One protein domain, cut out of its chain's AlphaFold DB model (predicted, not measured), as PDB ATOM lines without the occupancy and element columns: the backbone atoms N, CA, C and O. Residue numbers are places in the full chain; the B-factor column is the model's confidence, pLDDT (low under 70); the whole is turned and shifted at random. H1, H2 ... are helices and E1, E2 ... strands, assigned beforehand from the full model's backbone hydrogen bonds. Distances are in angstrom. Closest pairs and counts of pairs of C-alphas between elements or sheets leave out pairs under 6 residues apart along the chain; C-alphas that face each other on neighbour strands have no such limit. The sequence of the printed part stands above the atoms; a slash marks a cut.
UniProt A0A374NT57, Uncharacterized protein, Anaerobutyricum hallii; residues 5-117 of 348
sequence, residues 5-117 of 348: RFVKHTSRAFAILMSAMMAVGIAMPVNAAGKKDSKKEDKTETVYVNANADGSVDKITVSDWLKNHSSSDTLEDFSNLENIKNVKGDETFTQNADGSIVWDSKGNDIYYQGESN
ATOM      1  N   ARG A   5      33.527  31.975  30.483       29.12
ATOM      2  CA  ARG A   5      33.244  32.936  29.391       29.12
ATOM      3  C   ARG A   5      31.785  32.933  28.921       29.12
ATOM      4  O   ARG A   5      31.287  33.985  28.549       29.12
ATOM      5  N   PHE A   6      31.092  31.796  29.001       26.02
ATOM      6  CA  PHE A   6      29.689  31.673  28.576       26.02
ATOM      7  C   PHE A   6      28.730  32.425  29.515       26.02
ATOM      8  O   PHE A   6      27.851  33.142  29.050       26.02
ATOM      9  N   VAL A   7      28.995  32.369  30.826       31.30
ATOM     10  CA  VAL A   7      28.239  33.080  31.876       31.30
ATOM     11  C   VAL A   7      28.328  34.610  31.732       31.30
ATOM     12  O   VAL A   7      27.390  35.332  32.052       31.30
ATOM     13  N   LYS A   8      29.445  35.132  31.203       27.55
ATOM     14  CA  LYS A   8      29.648  36.583  31.033       27.55
ATOM     15  C   LYS A   8      28.832  37.194  29.888       27.55
ATOM     16  O   LYS A   8      28.521  38.379  29.952       27.55
ATOM     17  N   HIS A   9      28.520  36.425  28.844       27.91
ATOM     18  CA  HIS A   9      27.820  36.948  27.665       27.91
ATOM     19  C   HIS A   9      26.295  36.860  27.795       27.91
ATOM     20  O   HIS A   9      25.616  37.805  27.403       27.91
ATOM     21  N   THR A  10      25.766  35.816  28.442       29.41
ATOM     22  CA  THR A  10      24.337  35.728  28.796       29.41
ATOM     23  C   THR A  10      23.919  36.850  29.749       29.41
ATOM     24  O   THR A  10      22.880  37.462  29.545       29.41
ATOM     25  N   SER A  11      24.784  37.214  30.705       29.86
ATOM     26  CA  SER A  11      24.564  38.325  31.645       29.86
ATOM     27  C   SER A  11      24.341  39.689  30.970       29.86
ATOM     28  O   SER A  11      23.572  40.495  31.484       29.86
ATOM     29  N   ARG A  12      24.974  39.959  29.819       28.50
ATOM     30  CA  ARG A  12      24.842  41.249  29.114       28.50
ATOM     31  C   ARG A  12      23.579  41.342  28.258       28.50
ATOM     32  O   ARG A  12      22.963  42.398  28.227       28.50
ATOM     33  N   ALA A  13      23.187  40.253  27.596       27.81
ATOM     34  CA  ALA A  13      21.934  40.201  26.839       27.81
ATOM     35  C   ALA A  13      20.710  40.253  27.772       27.81
ATOM     36  O   ALA A  13      19.742  40.944  27.474       27.81
ATOM     37  N   PHE A  14      20.800  39.610  28.942       30.52
ATOM     38  CA  PHE A  14      19.777  39.690  29.988       30.52
ATOM     39  C   PHE A  14      19.645  41.118  30.549       30.52
ATOM     40  O   PHE A  14      18.537  41.617  30.698       30.52
ATOM     41  N   ALA A  15      20.761  41.827  30.765       30.14
ATOM     42  CA  ALA A  15      20.767  43.209  31.265       30.14
ATOM     43  C   ALA A  15      20.127  44.242  30.305       30.14
ATOM     44  O   ALA A  15      19.509  45.204  30.763       30.14
ATOM     45  N   ILE A  16      20.240  44.045  28.985       30.67
ATOM     46  CA  ILE A  16      19.600  44.910  27.969       30.67
ATOM     47  C   ILE A  16      18.081  44.659  27.904       30.67
ATOM     48  O   ILE A  16      17.302  45.574  27.665       30.67
ATOM     49  N   LEU A  17      17.645  43.430  28.179       30.75
ATOM     50  CA  LEU A  17      16.228  43.071  28.287       30.75
ATOM     51  C   LEU A  17      15.587  43.590  29.584       30.75
ATOM     52  O   LEU A  17      14.471  44.101  29.559       30.75
ATOM     53  N   MET A  18      16.321  43.550  30.701       37.19
ATOM     54  CA  MET A  18      15.868  44.080  31.997       37.19
ATOM     55  C   MET A  18      15.677  45.603  31.982       37.19
ATOM     56  O   MET A  18      14.842  46.133  32.708       37.19
ATOM     57  N   SER A  19      16.395  46.318  31.111       32.16
ATOM     58  CA  SER A  19      16.225  47.767  30.957       32.16
ATOM     59  C   SER A  19      14.933  48.162  30.235       32.16
ATOM     60  O   SER A  19      14.455  49.273  30.445       32.16
ATOM     61  N   ALA A  20      14.319  47.256  29.465       30.81
ATOM     62  CA  ALA A  20      13.000  47.472  28.867       30.81
ATOM     63  C   ALA A  20      11.842  47.192  29.852       30.81
ATOM     64  O   ALA A  20      10.805  47.843  29.766       30.81
ATOM     65  N   MET A  21      12.023  46.289  30.829       33.59
ATOM     66  CA  MET A  21      11.030  46.015  31.888       33.59
ATOM     67  C   MET A  21      10.929  47.127  32.947       33.59
ATOM     68  O   MET A  21       9.941  47.190  33.674       33.59
ATOM     69  N   MET A  22      11.888  48.062  32.986       33.94
ATOM     70  CA  MET A  22      11.834  49.262  33.840       33.94
ATOM     71  C   MET A  22      10.634  50.190  33.550       33.94
ATOM     72  O   MET A  22      10.416  51.147  34.290       33.94
ATOM     73  N   ALA A  23       9.840  49.923  32.505       27.25
ATOM     74  CA  ALA A  23       8.629  50.680  32.191       27.25
ATOM     75  C   ALA A  23       7.412  50.338  33.081       27.25
ATOM     76  O   ALA A  23       6.429  51.073  33.050       27.25
ATOM     77  N   VAL A  24       7.468  49.276  33.898       30.88
ATOM     78  CA  VAL A  24       6.400  48.915  34.855       30.88
ATOM     79  C   VAL A  24       6.995  48.820  36.262       30.88
ATOM     80  O   VAL A  24       7.089  47.757  36.868       30.88
ATOM     81  N   GLY A  25       7.503  49.946  36.765       26.34
ATOM     82  CA  GLY A  25       8.130  50.014  38.082       26.34
ATOM     83  C   GLY A  25       7.101  49.977  39.210       26.34
ATOM     84  O   GLY A  25       6.308  50.905  39.351       26.34
ATOM     85  N   ILE A  26       7.164  48.953  40.062       30.88
ATOM     86  CA  ILE A  26       6.603  49.013  41.415       30.88
ATOM     87  C   ILE A  26       7.762  48.783  42.377       30.88
ATOM     88  O   ILE A  26       8.299  47.683  42.477       30.88
ATOM     89  N   ALA A  27       8.177  49.863  43.035       28.53
ATOM     90  CA  ALA A  27       9.251  49.850  44.015       28.53
ATOM     91  C   ALA A  27       8.805  49.115  45.284       28.53
ATOM     92  O   ALA A  27       7.729  49.395  45.822       28.53
ATOM     93  N   MET A  28       9.654  48.232  45.805       36.28
ATOM     94  CA  MET A  28       9.543  47.754  47.181       36.28
ATOM     95  C   MET A  28      10.895  47.872  47.866       36.28
ATOM     96  O   MET A  28      11.847  47.290  47.363       36.28
ATOM     97  N   PRO A  29      10.989  48.595  48.992       37.66
ATOM     98  CA  PRO A  29      12.213  48.638  49.769       37.66
ATOM     99  C   PRO A  29      12.358  47.360  50.599       37.66
ATOM    100  O   PRO A  29      11.443  46.988  51.341       37.66
ATOM    101  N   VAL A  30      13.535  46.740  50.556       35.56
ATOM    102  CA  VAL A  30      13.988  45.882  51.657       35.56
ATOM    103  C   VAL A  30      14.467  46.808  52.779       35.56
ATOM    104  O   VAL A  30      15.459  47.519  52.647       35.56
ATOM    105  N   ASN A  31      13.718  46.871  53.884       34.34
ATOM    106  CA  ASN A  31      14.045  47.727  55.028       34.34
ATOM    107  C   ASN A  31      15.343  47.250  55.710       34.34
ATOM    108  O   ASN A  31      15.307  46.410  56.608       34.34
ATOM    109  N   ALA A  32      16.481  47.844  55.352       31.09
ATOM    110  CA  ALA A  32      17.664  47.857  56.204       31.09
ATOM    111  C   ALA A  32      17.530  49.023  57.198       31.09
ATOM    112  O   ALA A  32      17.613  50.199  56.845       31.09
ATOM    113  N   ALA A  33      17.248  48.705  58.460       31.23
ATOM    114  CA  ALA A  33      17.063  49.703  59.500       31.23
ATOM    115  C   ALA A  33      18.376  50.445  59.827       31.23
ATOM    116  O   ALA A  33      19.308  49.863  60.377       31.23
ATOM    117  N   GLY A  34      18.372  51.766  59.613       34.44
ATOM    118  CA  GLY A  34      19.053  52.725  60.486       34.44
ATOM    119  C   GLY A  34      20.363  53.347  59.991       34.44
ATOM    120  O   GLY A  34      21.418  53.005  60.514       34.44
ATOM    121  N   LYS A  35      20.276  54.374  59.127       37.56
ATOM    122  CA  LYS A  35      20.946  55.698  59.250       37.56
ATOM    123  C   LYS A  35      20.781  56.524  57.963       37.56
ATOM    124  O   LYS A  35      21.034  56.013  56.887       37.56
ATOM    125  N   LYS A  36      20.406  57.806  58.138       36.75
ATOM    126  CA  LYS A  36      20.156  58.861  57.126       36.75
ATOM    127  C   LYS A  36      19.404  58.379  55.875       36.75
ATOM    128  O   LYS A  36      20.013  58.020  54.878       36.75
ATOM    129  N   ASP A  37      18.077  58.485  55.929       39.00
ATOM    130  CA  ASP A  37      17.214  58.400  54.749       39.00
ATOM    131  C   ASP A  37      17.651  59.450  53.711       39.00
ATOM    132  O   ASP A  37      17.417  60.653  53.887       39.00
ATOM    133  N   SER A  38      18.266  59.010  52.612       42.53
ATOM    134  CA  SER A  38      18.076  59.690  51.331       42.53
ATOM    135  C   SER A  38      16.559  59.783  51.109       42.53
ATOM    136  O   SER A  38      15.817  58.860  51.460       42.53
ATOM    137  N   LYS A  39      16.039  60.934  50.660       49.12
ATOM    138  CA  LYS A  39      14.583  61.115  50.546       49.12
ATOM    139  C   LYS A  39      14.013  59.981  49.692       49.12
ATOM    140  O   LYS A  39      14.382  59.832  48.534       49.12
ATOM    141  N   LYS A  40      13.093  59.204  50.268       50.72
ATOM    142  CA  LYS A  40      12.512  57.976  49.691       50.72
ATOM    143  C   LYS A  40      11.865  58.169  48.304       50.72
ATOM    144  O   LYS A  40      11.624  57.191  47.609       50.72
ATOM    145  N   GLU A  41      11.583  59.412  47.913       57.06
ATOM    146  CA  GLU A  41      11.041  59.801  46.600       57.06
ATOM    147  C   GLU A  41      12.106  59.821  45.481       57.06
ATOM    148  O   GLU A  41      11.773  59.676  44.301       57.06
ATOM    149  N   ASP A  42      13.387  59.901  45.853       74.44
ATOM    150  CA  ASP A  42      14.523  60.055  44.939       74.44
ATOM    151  C   ASP A  42      15.193  58.707  44.602       74.44
ATOM    152  O   ASP A  42      16.161  58.671  43.849       74.44
ATOM    153  N   LYS A  43      14.682  57.581  45.123       84.94
ATOM    154  CA  LYS A  43      15.214  56.232  44.868       84.94
ATOM    155  C   LYS A  43      14.125  55.279  44.384       84.94
ATOM    156  O   LYS A  43      13.013  55.250  44.902       84.94
ATOM    157  N   THR A  44      14.434  54.483  43.368       83.19
ATOM    158  CA  THR A  44      13.590  53.377  42.894       83.19
ATOM    159  C   THR A  44      14.399  52.086  42.926       83.19
ATOM    160  O   THR A  44      15.433  52.005  42.274       83.19
ATOM    161  N   GLU A  45      13.911  51.097  43.674       82.38
ATOM    162  CA  GLU A  45      14.552  49.792  43.870       82.38
ATOM    163  C   GLU A  45      13.714  48.698  43.195       82.38
ATOM    164  O   GLU A  45      12.487  48.670  43.322       82.38
ATOM    165  N   THR A  46      14.362  47.805  42.448       84.19
ATOM    166  CA  THR A  46      13.740  46.622  41.834       84.19
ATOM    167  C   THR A  46      14.544  45.379  42.181       84.19
ATOM    168  O   THR A  46      15.747  45.317  41.925       84.19
ATOM    169  N   VAL A  47      13.868  44.370  42.729       87.81
ATOM    170  CA  VAL A  47      14.480  43.098  43.127       87.81
ATOM    171  C   VAL A  47      14.192  42.040  42.069       87.81
ATOM    172  O   VAL A  47      13.041  41.705  41.800       87.81
ATOM    173  N   TYR A  48      15.253  41.486  41.492       86.69
ATOM    174  CA  TYR A  48      15.199  40.382  40.544       86.69
ATOM    175  C   TYR A  48      15.655  39.096  41.214       86.69
ATOM    176  O   TYR A  48      16.708  39.053  41.852       86.69
ATOM    177  N   VAL A  49      14.882  38.034  41.016       89.69
ATOM    178  CA  VAL A  49      15.183  36.709  41.553       89.69
ATOM    179  C   VAL A  49      15.326  35.736  40.397       89.69
ATOM    180  O   VAL A  49      14.371  35.454  39.676       89.69
ATOM    181  N   ASN A  50      16.527  35.193  40.239       89.69
ATOM    182  CA  ASN A  50      16.746  34.015  39.422       89.69
ATOM    183  C   ASN A  50      16.441  32.802  40.296       89.69
ATOM    184  O   ASN A  50      17.165  32.522  41.254       89.69
ATOM    185  N   ALA A  51      15.352  32.111  39.978       90.69
ATOM    186  CA  ALA A  51      14.942  30.901  40.668       90.69
ATOM    187  C   ALA A  51      15.312  29.654  39.855       90.69
ATOM    188  O   ALA A  51      15.285  29.658  38.621       90.69
ATOM    189  N   ASN A  52      15.625  28.573  40.561       91.19
ATOM    190  CA  ASN A  52      15.667  27.235  39.994       91.19
ATOM    191  C   ASN A  52      14.250  26.772  39.633       91.19
ATOM    192  O   ASN A  52      13.251  27.369  40.034       91.19
ATOM    193  N   ALA A  53      14.157  25.667  38.893       91.06
ATOM    194  CA  ALA A  53      12.878  25.143  38.423       91.06
ATOM    195  C   ALA A  53      11.889  24.823  39.563       91.06
ATOM    196  O   ALA A  53      10.691  24.926  39.344       91.06
ATOM    197  N   ASP A  54      12.365  24.486  40.764       92.50
ATOM    198  CA  ASP A  54      11.550  24.225  41.961       92.50
ATOM    199  C   ASP A  54      11.162  25.494  42.751       92.50
ATOM    200  O   ASP A  54      10.498  25.408  43.785       92.50
ATOM    201  N   GLY A  55      11.566  26.677  42.280       92.50
ATOM    202  CA  GLY A  55      11.346  27.963  42.943       92.50
ATOM    203  C   GLY A  55      12.427  28.359  43.953       92.50
ATOM    204  O   GLY A  55      12.389  29.482  44.452       92.50
ATOM    205  N   SER A  56      13.413  27.497  44.231       93.88
ATOM    206  CA  SER A  56      14.522  27.853  45.123       93.88
ATOM    207  C   SER A  56      15.388  28.967  44.526       93.88
ATOM    208  O   SER A  56      15.623  29.018  43.319       93.88
ATOM    209  N   VAL A  57      15.865  29.876  45.374       93.25
ATOM    210  CA  VAL A  57      16.660  31.036  44.950       93.25
ATOM    211  C   VAL A  57      18.057  30.586  44.514       93.25
ATOM    212  O   VAL A  57      18.786  29.987  45.300       93.25
ATOM    213  N   ASP A  58      18.440  30.901  43.275       90.06
ATOM    214  CA  ASP A  58      19.825  30.791  42.791       90.06
ATOM    215  C   ASP A  58      20.568  32.115  43.004       90.06
ATOM    216  O   ASP A  58      21.689  32.144  43.509       90.06
ATOM    217  N   LYS A  59      19.924  33.234  42.649       90.81
ATOM    218  CA  LYS A  59      20.534  34.561  42.756       90.81
ATOM    219  C   LYS A  59      19.503  35.666  42.941       90.81
ATOM    220  O   LYS A  59      18.514  35.713  42.213       90.81
ATOM    221  N   ILE A  60      19.805  36.613  43.829       90.88
ATOM    222  CA  ILE A  60      19.061  37.868  43.974       90.88
ATOM    223  C   ILE A  60      19.928  39.009  43.448       90.88
ATOM    224  O   ILE A  60      21.089  39.158  43.830       90.88
ATOM    225  N   THR A  61      19.369  39.805  42.541       91.00
ATOM    226  CA  THR A  61      19.990  41.029  42.030       91.00
ATOM    227  C   THR A  61      19.074  42.199  42.336       91.00
ATOM    228  O   THR A  61      17.919  42.197  41.926       91.00
ATOM    229  N   VAL A  62      19.591  43.199  43.035       90.50
ATOM    230  CA  VAL A  62      18.861  44.433  43.328       90.50
ATOM    231  C   VAL A  62      19.379  45.516  42.396       90.50
ATOM    232  O   VAL A  62      20.591  45.681  42.247       90.50
ATOM    233  N   SER A  63      18.459  46.202  41.723       88.44
ATOM    234  CA  SER A  63      18.743  47.323  40.834       88.44
ATOM    235  C   SER A  63      18.169  48.593  41.432       88.44
ATOM    236  O   SER A  63      16.963  48.680  41.654       88.44
ATOM    237  N   ASP A  64      19.031  49.584  41.598       90.06
ATOM    238  CA  ASP A  64      18.716  50.877  42.177       90.06
ATOM    239  C   ASP A  64      18.862  51.986  41.138       90.06
ATOM    240  O   ASP A  64      19.841  52.049  40.389       90.06
ATOM    241  N   TRP A  65      17.880  52.882  41.115       92.44
ATOM    242  CA  TRP A  65      17.912  54.141  40.384       92.44
ATOM    243  C   TRP A  65      17.806  55.298  41.376       92.44
ATOM    244  O   TRP A  65      16.756  55.498  41.987       92.44
ATOM    245  N   LEU A  66      18.894  56.055  41.511       91.25
ATOM    246  CA  LEU A  66      18.962  57.296  42.278       91.25
ATOM    247  C   LEU A  66      18.726  58.477  41.336       91.25
ATOM    248  O   LEU A  66      19.471  58.675  40.373       91.25
ATOM    249  N   LYS A  67      17.691  59.259  41.622       91.12
ATOM    250  CA  LYS A  67      17.266  60.417  40.839       91.12
ATOM    251  C   LYS A  67      17.951  61.674  41.359       91.12
ATOM    252  O   LYS A  67      17.827  62.028  42.529       91.12
ATOM    253  N   ASN A  68      18.645  62.383  40.479       90.00
ATOM    254  CA  ASN A  68      19.397  63.584  40.814       90.00
ATOM    255  C   ASN A  68      18.639  64.849  40.410       90.00
ATOM    256  O   ASN A  68      19.046  65.602  39.526       90.00
ATOM    257  N   HIS A  69      17.521  65.116  41.084       88.00
ATOM    258  CA  HIS A  69      16.661  66.260  40.761       88.00
ATOM    259  C   HIS A  69      17.356  67.624  40.878       88.00
ATOM    260  O   HIS A  69      16.918  68.590  40.257       88.00
ATOM    261  N   SER A  70      18.419  67.714  41.682       86.00
ATOM    262  CA  SER A  70      19.172  68.956  41.904       86.00
ATOM    263  C   SER A  70      20.420  69.080  41.028       86.00
ATOM    264  O   SER A  70      21.151  70.054  41.183       86.00
ATOM    265  N   SER A  71      20.690  68.102  40.152       88.81
ATOM    266  CA  SER A  71      21.936  68.009  39.377       88.81
ATOM    267  C   SER A  71      23.187  68.213  40.244       88.81
ATOM    268  O   SER A  71      24.127  68.902  39.853       88.81
ATOM    269  N   SER A  72      23.185  67.622  41.441       90.38
ATOM    270  CA  SER A  72      24.314  67.641  42.372       90.38
ATOM    271  C   SER A  72      25.506  66.891  41.780       90.38
ATOM    272  O   SER A  72      25.322  65.870  41.121       90.38
ATOM    273  N   ASP A  73      26.728  67.343  42.059       93.00
ATOM    274  CA  ASP A  73      27.937  66.610  41.667       93.00
ATOM    275  C   ASP A  73      28.053  65.275  42.410       93.00
ATOM    276  O   ASP A  73      28.558  64.302  41.855       93.00
ATOM    277  N   THR A  74      27.502  65.176  43.623       92.69
ATOM    278  CA  THR A  74      27.531  63.951  44.435       92.69
ATOM    279  C   THR A  74      26.146  63.499  44.878       92.69
ATOM    280  O   THR A  74      25.319  64.336  45.256       92.69
ATOM    281  N   LEU A  75      25.941  62.182  44.941       91.69
ATOM    282  CA  LEU A  75      24.781  61.549  45.577       91.69
ATOM    283  C   LEU A  75      25.234  60.574  46.662       91.69
ATOM    284  O   LEU A  75      26.194  59.827  46.476       91.69
ATOM    285  N   GLU A  76      24.517  60.570  47.780       89.69
ATOM    286  CA  GLU A  76      24.707  59.604  48.860       89.69
ATOM    287  C   GLU A  76      23.571  58.584  48.840       89.69
ATOM    288  O   GLU A  76      22.405  58.940  48.660       89.69
ATOM    289  N   ASP A  77      23.918  57.322  49.059       89.81
ATOM    290  CA  ASP A  77      22.965  56.242  49.285       89.81
ATOM    291  C   ASP A  77      23.486  55.283  50.360       89.81
ATOM    292  O   ASP A  77      24.637  55.369  50.790       89.81
ATOM    293  N   PHE A  78      22.639  54.364  50.804       88.31
ATOM    294  CA  PHE A  78      23.008  53.298  51.720       88.31
ATOM    295  C   PHE A  78      22.704  51.944  51.087       88.31
ATOM    296  O   PHE A  78      21.595  51.712  50.609       88.31
ATOM    297  N   SER A  79      23.681  51.034  51.097       87.31
ATOM    298  CA  SER A  79      23.513  49.713  50.501       87.31
ATOM    299  C   SER A  79      24.337  48.649  51.217       87.31
ATOM    300  O   SER A  79      25.548  48.782  51.409       87.31
ATOM    301  N   ASN A  80      23.667  47.551  51.564       86.44
ATOM    302  CA  ASN A  80      24.272  46.297  52.013       86.44
ATOM    303  C   ASN A  80      24.578  45.344  50.844       86.44
ATOM    304  O   ASN A  80      24.967  44.202  51.080       86.44
ATOM    305  N   LEU A  81      24.384  45.784  49.595       90.75
ATOM    306  CA  LEU A  81      24.572  44.930  48.432       90.75
ATOM    307  C   LEU A  81      26.045  44.581  48.222       90.75
ATOM    308  O   LEU A  81      26.956  45.395  48.395       90.75
ATOM    309  N   GLU A  82      26.263  43.359  47.762       91.69
ATOM    310  CA  GLU A  82      27.567  42.870  47.349       91.69
ATOM    311  C   GLU A  82      27.782  43.117  45.851       91.69
ATOM    312  O   GLU A  82      26.842  43.264  45.069       91.69
ATOM    313  N   ASN A  83      29.042  43.127  45.410       92.44
ATOM    314  CA  ASN A  83      29.396  43.168  43.984       92.44
ATOM    315  C   ASN A  83      28.768  44.339  43.197       92.44
ATOM    316  O   ASN A  83      28.464  44.187  42.007       92.44
ATOM    317  N   ILE A  84      28.622  45.496  43.857       93.56
ATOM    318  CA  ILE A  84      27.980  46.701  43.321       93.56
ATOM    319  C   ILE A  84      28.666  47.187  42.044       93.56
ATOM    320  O   ILE A  84      29.895  47.278  41.959       93.56
ATOM    321  N   LYS A  85      27.855  47.505  41.032       92.69
ATOM    322  CA  LYS A  85      28.298  47.997  39.725       92.69
ATOM    323  C   LYS A  85      27.389  49.107  39.234       92.69
ATOM    324  O   LYS A  85      26.174  48.933  39.221       92.69
ATOM    325  N   ASN A  86      27.992  50.172  38.712       91.38
ATOM    326  CA  ASN A  86      27.298  51.107  37.833       91.38
ATOM    327  C   ASN A  86      26.858  50.359  36.560       91.38
ATOM    328  O   ASN A  86      27.660  49.646  35.945       91.38
ATOM    329  N   VAL A  87      25.582  50.478  36.198       90.38
ATOM    330  CA  VAL A  87      25.015  49.835  35.002       90.38
ATOM    331  C   VAL A  87      24.767  50.799  33.856       90.38
ATOM    332  O   VAL A  87      24.547  50.348  32.731       90.38
ATOM    333  N   LYS A  88      24.819  52.106  34.119       88.19
ATOM    334  CA  LYS A  88      24.592  53.148  33.126       88.19
ATOM    335  C   LYS A  88      25.466  54.360  33.435       88.19
ATOM    336  O   LYS A  88      25.179  55.102  34.362       88.19
ATOM    337  N   GLY A  89      26.458  54.570  32.576       88.12
ATOM    338  CA  GLY A  89      27.437  55.645  32.706       88.12
ATOM    339  C   GLY A  89      28.799  55.132  33.170       88.12
ATOM    340  O   GLY A  89      29.068  53.925  33.141       88.12
ATOM    341  N   ASP A  90      29.679  56.063  33.512       91.38
ATOM    342  CA  ASP A  90      31.052  55.822  33.966       91.38
ATOM    343  C   ASP A  90      31.343  56.454  35.340       91.38
ATOM    344  O   ASP A  90      32.491  56.467  35.794       91.38
ATOM    345  N   GLU A  91      30.300  56.931  36.022       94.44
ATOM    346  CA  GLU A  91      30.352  57.471  37.372       94.44
ATOM    347  C   GLU A  91      30.901  56.424  38.341       94.44
ATOM    348  O   GLU A  91      30.520  55.245  38.332       94.44
ATOM    349  N   THR A  92      31.813  56.878  39.194       95.44
ATOM    350  CA  THR A  92      32.476  56.054  40.202       95.44
ATOM    351  C   THR A  92      31.843  56.257  41.570       95.44
ATOM    352  O   THR A  92      31.220  57.287  41.826       95.44
ATOM    353  N   PHE A  93      32.059  55.309  42.479       95.44
ATOM    354  CA  PHE A  93      31.580  55.408  43.853       95.44
ATOM    355  C   PHE A  93      32.641  54.993  44.864       95.44
ATOM    356  O   PHE A  93      33.569  54.245  44.553       95.44
ATOM    357  N   THR A  94      32.463  55.462  46.096       94.38
ATOM    358  CA  THR A  94      33.172  54.970  47.279       94.38
ATOM    359  C   THR A  94      32.163  54.339  48.224       94.38
ATOM    360  O   THR A  94      31.174  54.982  48.564       94.38
ATOM    361  N   GLN A  95      32.409  53.100  48.648       90.44
ATOM    362  CA  GLN A  95      31.607  52.415  49.663       90.44
ATOM    363  C   GLN A  95      32.364  52.411  50.992       90.44
ATOM    364  O   GLN A  95      33.522  51.996  51.063       90.44
ATOM    365  N   ASN A  96      31.701  52.885  52.039       87.38
ATOM    366  CA  ASN A  96      32.241  52.978  53.386       87.38
ATOM    367  C   ASN A  96      31.885  51.732  54.206       87.38
ATOM    368  O   ASN A  96      30.923  51.020  53.922       87.38
ATOM    369  N   ALA A  97      32.647  51.488  55.274       84.75
ATOM    370  CA  ALA A  97      32.458  50.324  56.145       84.75
ATOM    371  C   ALA A  97      31.118  50.318  56.903       84.75
ATOM    372  O   ALA A  97      30.718  49.280  57.422       84.75
ATOM    373  N   ASP A  98      30.443  51.464  56.997       81.75
ATOM    374  CA  ASP A  98      29.129  51.577  57.623       81.75
ATOM    375  C   ASP A  98      27.970  51.262  56.670       81.75
ATOM    376  O   ASP A  98      26.839  51.237  57.136       81.75
ATOM    377  N   GLY A  99      28.242  50.993  55.385       81.44
ATOM    378  CA  GLY A  99      27.238  50.719  54.350       81.44
ATOM    379  C   GLY A  99      26.849  51.941  53.512       81.44
ATOM    380  O   GLY A  99      26.116  51.796  52.535       81.44
ATOM    381  N   SER A 100      27.353  53.137  53.839       87.50
ATOM    382  CA  SER A 100      27.126  54.318  53.002       87.50
ATOM    383  C   SER A 100      27.925  54.253  51.698       87.50
ATOM    384  O   SER A 100      29.067  53.789  51.660       87.50
ATOM    385  N   ILE A 101      27.319  54.737  50.619       91.56
ATOM    386  CA  ILE A 101      27.898  54.833  49.284       91.56
ATOM    387  C   ILE A 101      27.811  56.278  48.823       91.56
ATOM    388  O   ILE A 101      26.747  56.889  48.864       91.56
ATOM    389  N   VAL A 102      28.933  56.812  48.350       93.75
ATOM    390  CA  VAL A 102      29.007  58.156  47.777       93.75
ATOM    391  C   VAL A 102      29.360  58.039  46.303       93.75
ATOM    392  O   VAL A 102      30.438  57.550  45.959       93.75
ATOM    393  N   TRP A 103      28.446  58.482  45.446       95.50
ATOM    394  CA  TRP A 103      28.578  58.506  43.994       95.50
ATOM    395  C   TRP A 103      29.081  59.864  43.509       95.50
ATOM    396  O   TRP A 103      28.536  60.900  43.892       95.50
ATOM    397  N   ASP A 104      30.069  59.854  42.614       95.62
ATOM    398  CA  ASP A 104      30.471  61.014  41.807       95.62
ATOM    399  C   ASP A 104      29.518  61.147  40.611       95.62
ATOM    400  O   ASP A 104      29.814  60.720  39.496       95.62
ATOM    401  N   SER A 105      28.317  61.650  40.894       92.19
ATOM    402  CA  SER A 105      27.193  61.702  39.960       92.19
ATOM    403  C   SER A 105      27.317  62.742  38.852       92.19
ATOM    404  O   SER A 105      26.666  62.586  37.825       92.19
ATOM    405  N   LYS A 106      28.126  63.796  39.028       92.69
ATOM    406  CA  LYS A 106      28.348  64.855  38.019       92.69
ATOM    407  C   LYS A 106      27.044  65.435  37.447       92.69
ATOM    408  O   LYS A 106      26.944  65.717  36.254       92.69
ATOM    409  N   GLY A 107      26.021  65.554  38.291       91.19
ATOM    410  CA  GLY A 107      24.695  66.036  37.918       91.19
ATOM    411  C   GLY A 107      23.764  65.011  37.264       91.19
ATOM    412  O   GLY A 107      22.616  65.356  36.985       91.19
ATOM    413  N   ASN A 108      24.215  63.772  37.053       92.69
ATOM    414  CA  ASN A 108      23.427  62.692  36.461       92.69
ATOM    415  C   ASN A 108      22.665  61.885  37.516       92.69
ATOM    416  O   ASN A 108      23.034  61.834  38.693       92.69
ATOM    417  N   ASP A 109      21.624  61.197  37.055       93.88
ATOM    418  CA  ASP A 109      21.031  60.068  37.766       93.88
ATOM    419  C   ASP A 109      22.024  58.907  37.842       93.88
ATOM    420  O   ASP A 109      22.781  58.658  36.901       93.88
ATOM    421  N   ILE A 110      21.958  58.139  38.925       93.88
ATOM    422  CA  ILE A 110      22.776  56.941  39.100       93.88
ATOM    423  C   ILE A 110      21.906  55.705  38.942       93.88
ATOM    424  O   ILE A 110      20.860  55.582  39.573       93.88
ATOM    425  N   TYR A 111      22.387  54.753  38.147       92.62
ATOM    426  CA  TYR A 111      21.797  53.426  38.036       92.62
ATOM    427  C   TYR A 111      22.854  52.411  38.417       92.62
ATOM    428  O   TYR A 111      23.883  52.288  37.744       92.62
ATOM    429  N   TYR A 112      22.605  51.655  39.473       91.75
ATOM    430  CA  TYR A 112      23.545  50.646  39.919       91.75
ATOM    431  C   TYR A 112      22.830  49.356  40.297       91.75
ATOM    432  O   TYR A 112      21.632  49.334  40.554       91.75
ATOM    433  N   GLN A 113      23.572  48.256  40.276       92.75
ATOM    434  CA  GLN A 113      23.063  46.950  40.669       92.75
ATOM    435  C   GLN A 113      24.047  46.248  41.592       92.75
ATOM    436  O   GLN A 113      25.260  46.417  41.448       92.75
ATOM    437  N   GLY A 114      23.527  45.407  42.473       91.62
ATOM    438  CA  GLY A 114      24.313  44.548  43.344       91.62
ATOM    439  C   GLY A 114      23.599  43.234  43.636       91.62
ATOM    440  O   GLY A 114      22.470  43.000  43.205       91.62
ATOM    441  N   GLU A 115      24.296  42.349  44.327       93.06
ATOM    442  CA  GLU A 115      23.798  41.043  44.749       93.06
ATOM    443  C   GLU A 115      23.338  41.130  46.206       93.06
ATOM    444  O   GLU A 115      23.959  41.820  47.014       93.06
ATOM    445  N   SER A 116      22.236  40.455  46.529       91.31
ATOM    446  CA  SER A 116      21.683  40.409  47.885       91.31
ATOM    447  C   SER A 116      21.577  38.968  48.369       91.31
ATOM    448  O   SER A 116      21.330  38.057  47.580       91.31
ATOM    449  N   ASN A 117      21.744  38.785  49.676       89.88
ATOM    450  CA  ASN A 117      21.524  37.521  50.379       89.88
ATOM    451  C   ASN A 117      20.372  37.631  51.396       89.88
ATOM    452  O   ASN A 117      20.197  36.741  52.225       89.88
TER     453      ASN A 117
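This is residues 5 to 117 of the 348 residues of an uncharacterized protein of Anaerobutyricum hallii (UniProt A0A374NT57). Two antiparallel sheets stand partly face to face: a twisted sheet of four strands, E1, E2, E7 and E4, and a small sheet, E3, E6 and E5, covering one face of it only on the E7 and E4 side. H1 lies off the opposite face, with residues 5 to 14 sticking out, and the loop of residues 22 to 42 passes from it round the E1 edge. The 113 printed residues hold one named helix followed by seven named strands, E1 to E7, of mixed class, helices and strands. The whole is compact, with a radius of gyration of the C-alphas of 14.6 A and spans of 43 by 29 by 29 A.

H1, residues 6 to 21, only just is not on the four-stranded sheet, with 4 pairs of C-alphas within 10 A. In H1, 9 of 12 O i to N i+4 pairs are within hydrogen-bond range. E1, residues 43 to 51, is an edge strand and forms a hairpin with E2, residues 57 to 66; N 46 and O 63 are 2.9 A apart, within hydrogen-bond range. E3, residues 74 to 78, is an edge strand of the small sheet. E4, residues 82 to 88, is the other edge strand of the large sheet. E5, residues 93 to 95, forms a hairpin with E6, residues 100 to 104, with N 94 and O 102 at 2.9 A. E6 is the inner strand of its sheet, and its N 101 and O 77 of E3 are 2.8 A apart. E7, residues 110 to 116, is antiparallel to E2, with N 64 and O 112 at 2.8 A, and to E4, with N 85 and O 113 at 2.8 A. Between the sheets, the closest C-alphas of E6 and E7 are those of Trp 103 and Ile 110, 7.8 A apart. E4 and E6 are apart.

H1 begins at C-alpha 6, (29.689, 31.673, 28.576), and is 23.8 A long. E1 measures 25.7 A and E2 26.5 A, from C-alpha 57 at (16.660, 31.036, 44.950). E4 measures 17.8 A and E7 18.8 A, ending at C-alpha 116, (21.683, 40.409, 47.885). E3, E5 and E6 are shorter.

The two C-alphas farthest apart are those of Asp 54 and Asp 73, 45.4 A. The printed part has no cut. The link from H1 to E1, 21 residues, is long; that from E2 to E3 is short, and the others are tight. The mean pLDDT of the printed part is 71.7, and residues 5 to 41 are under 70.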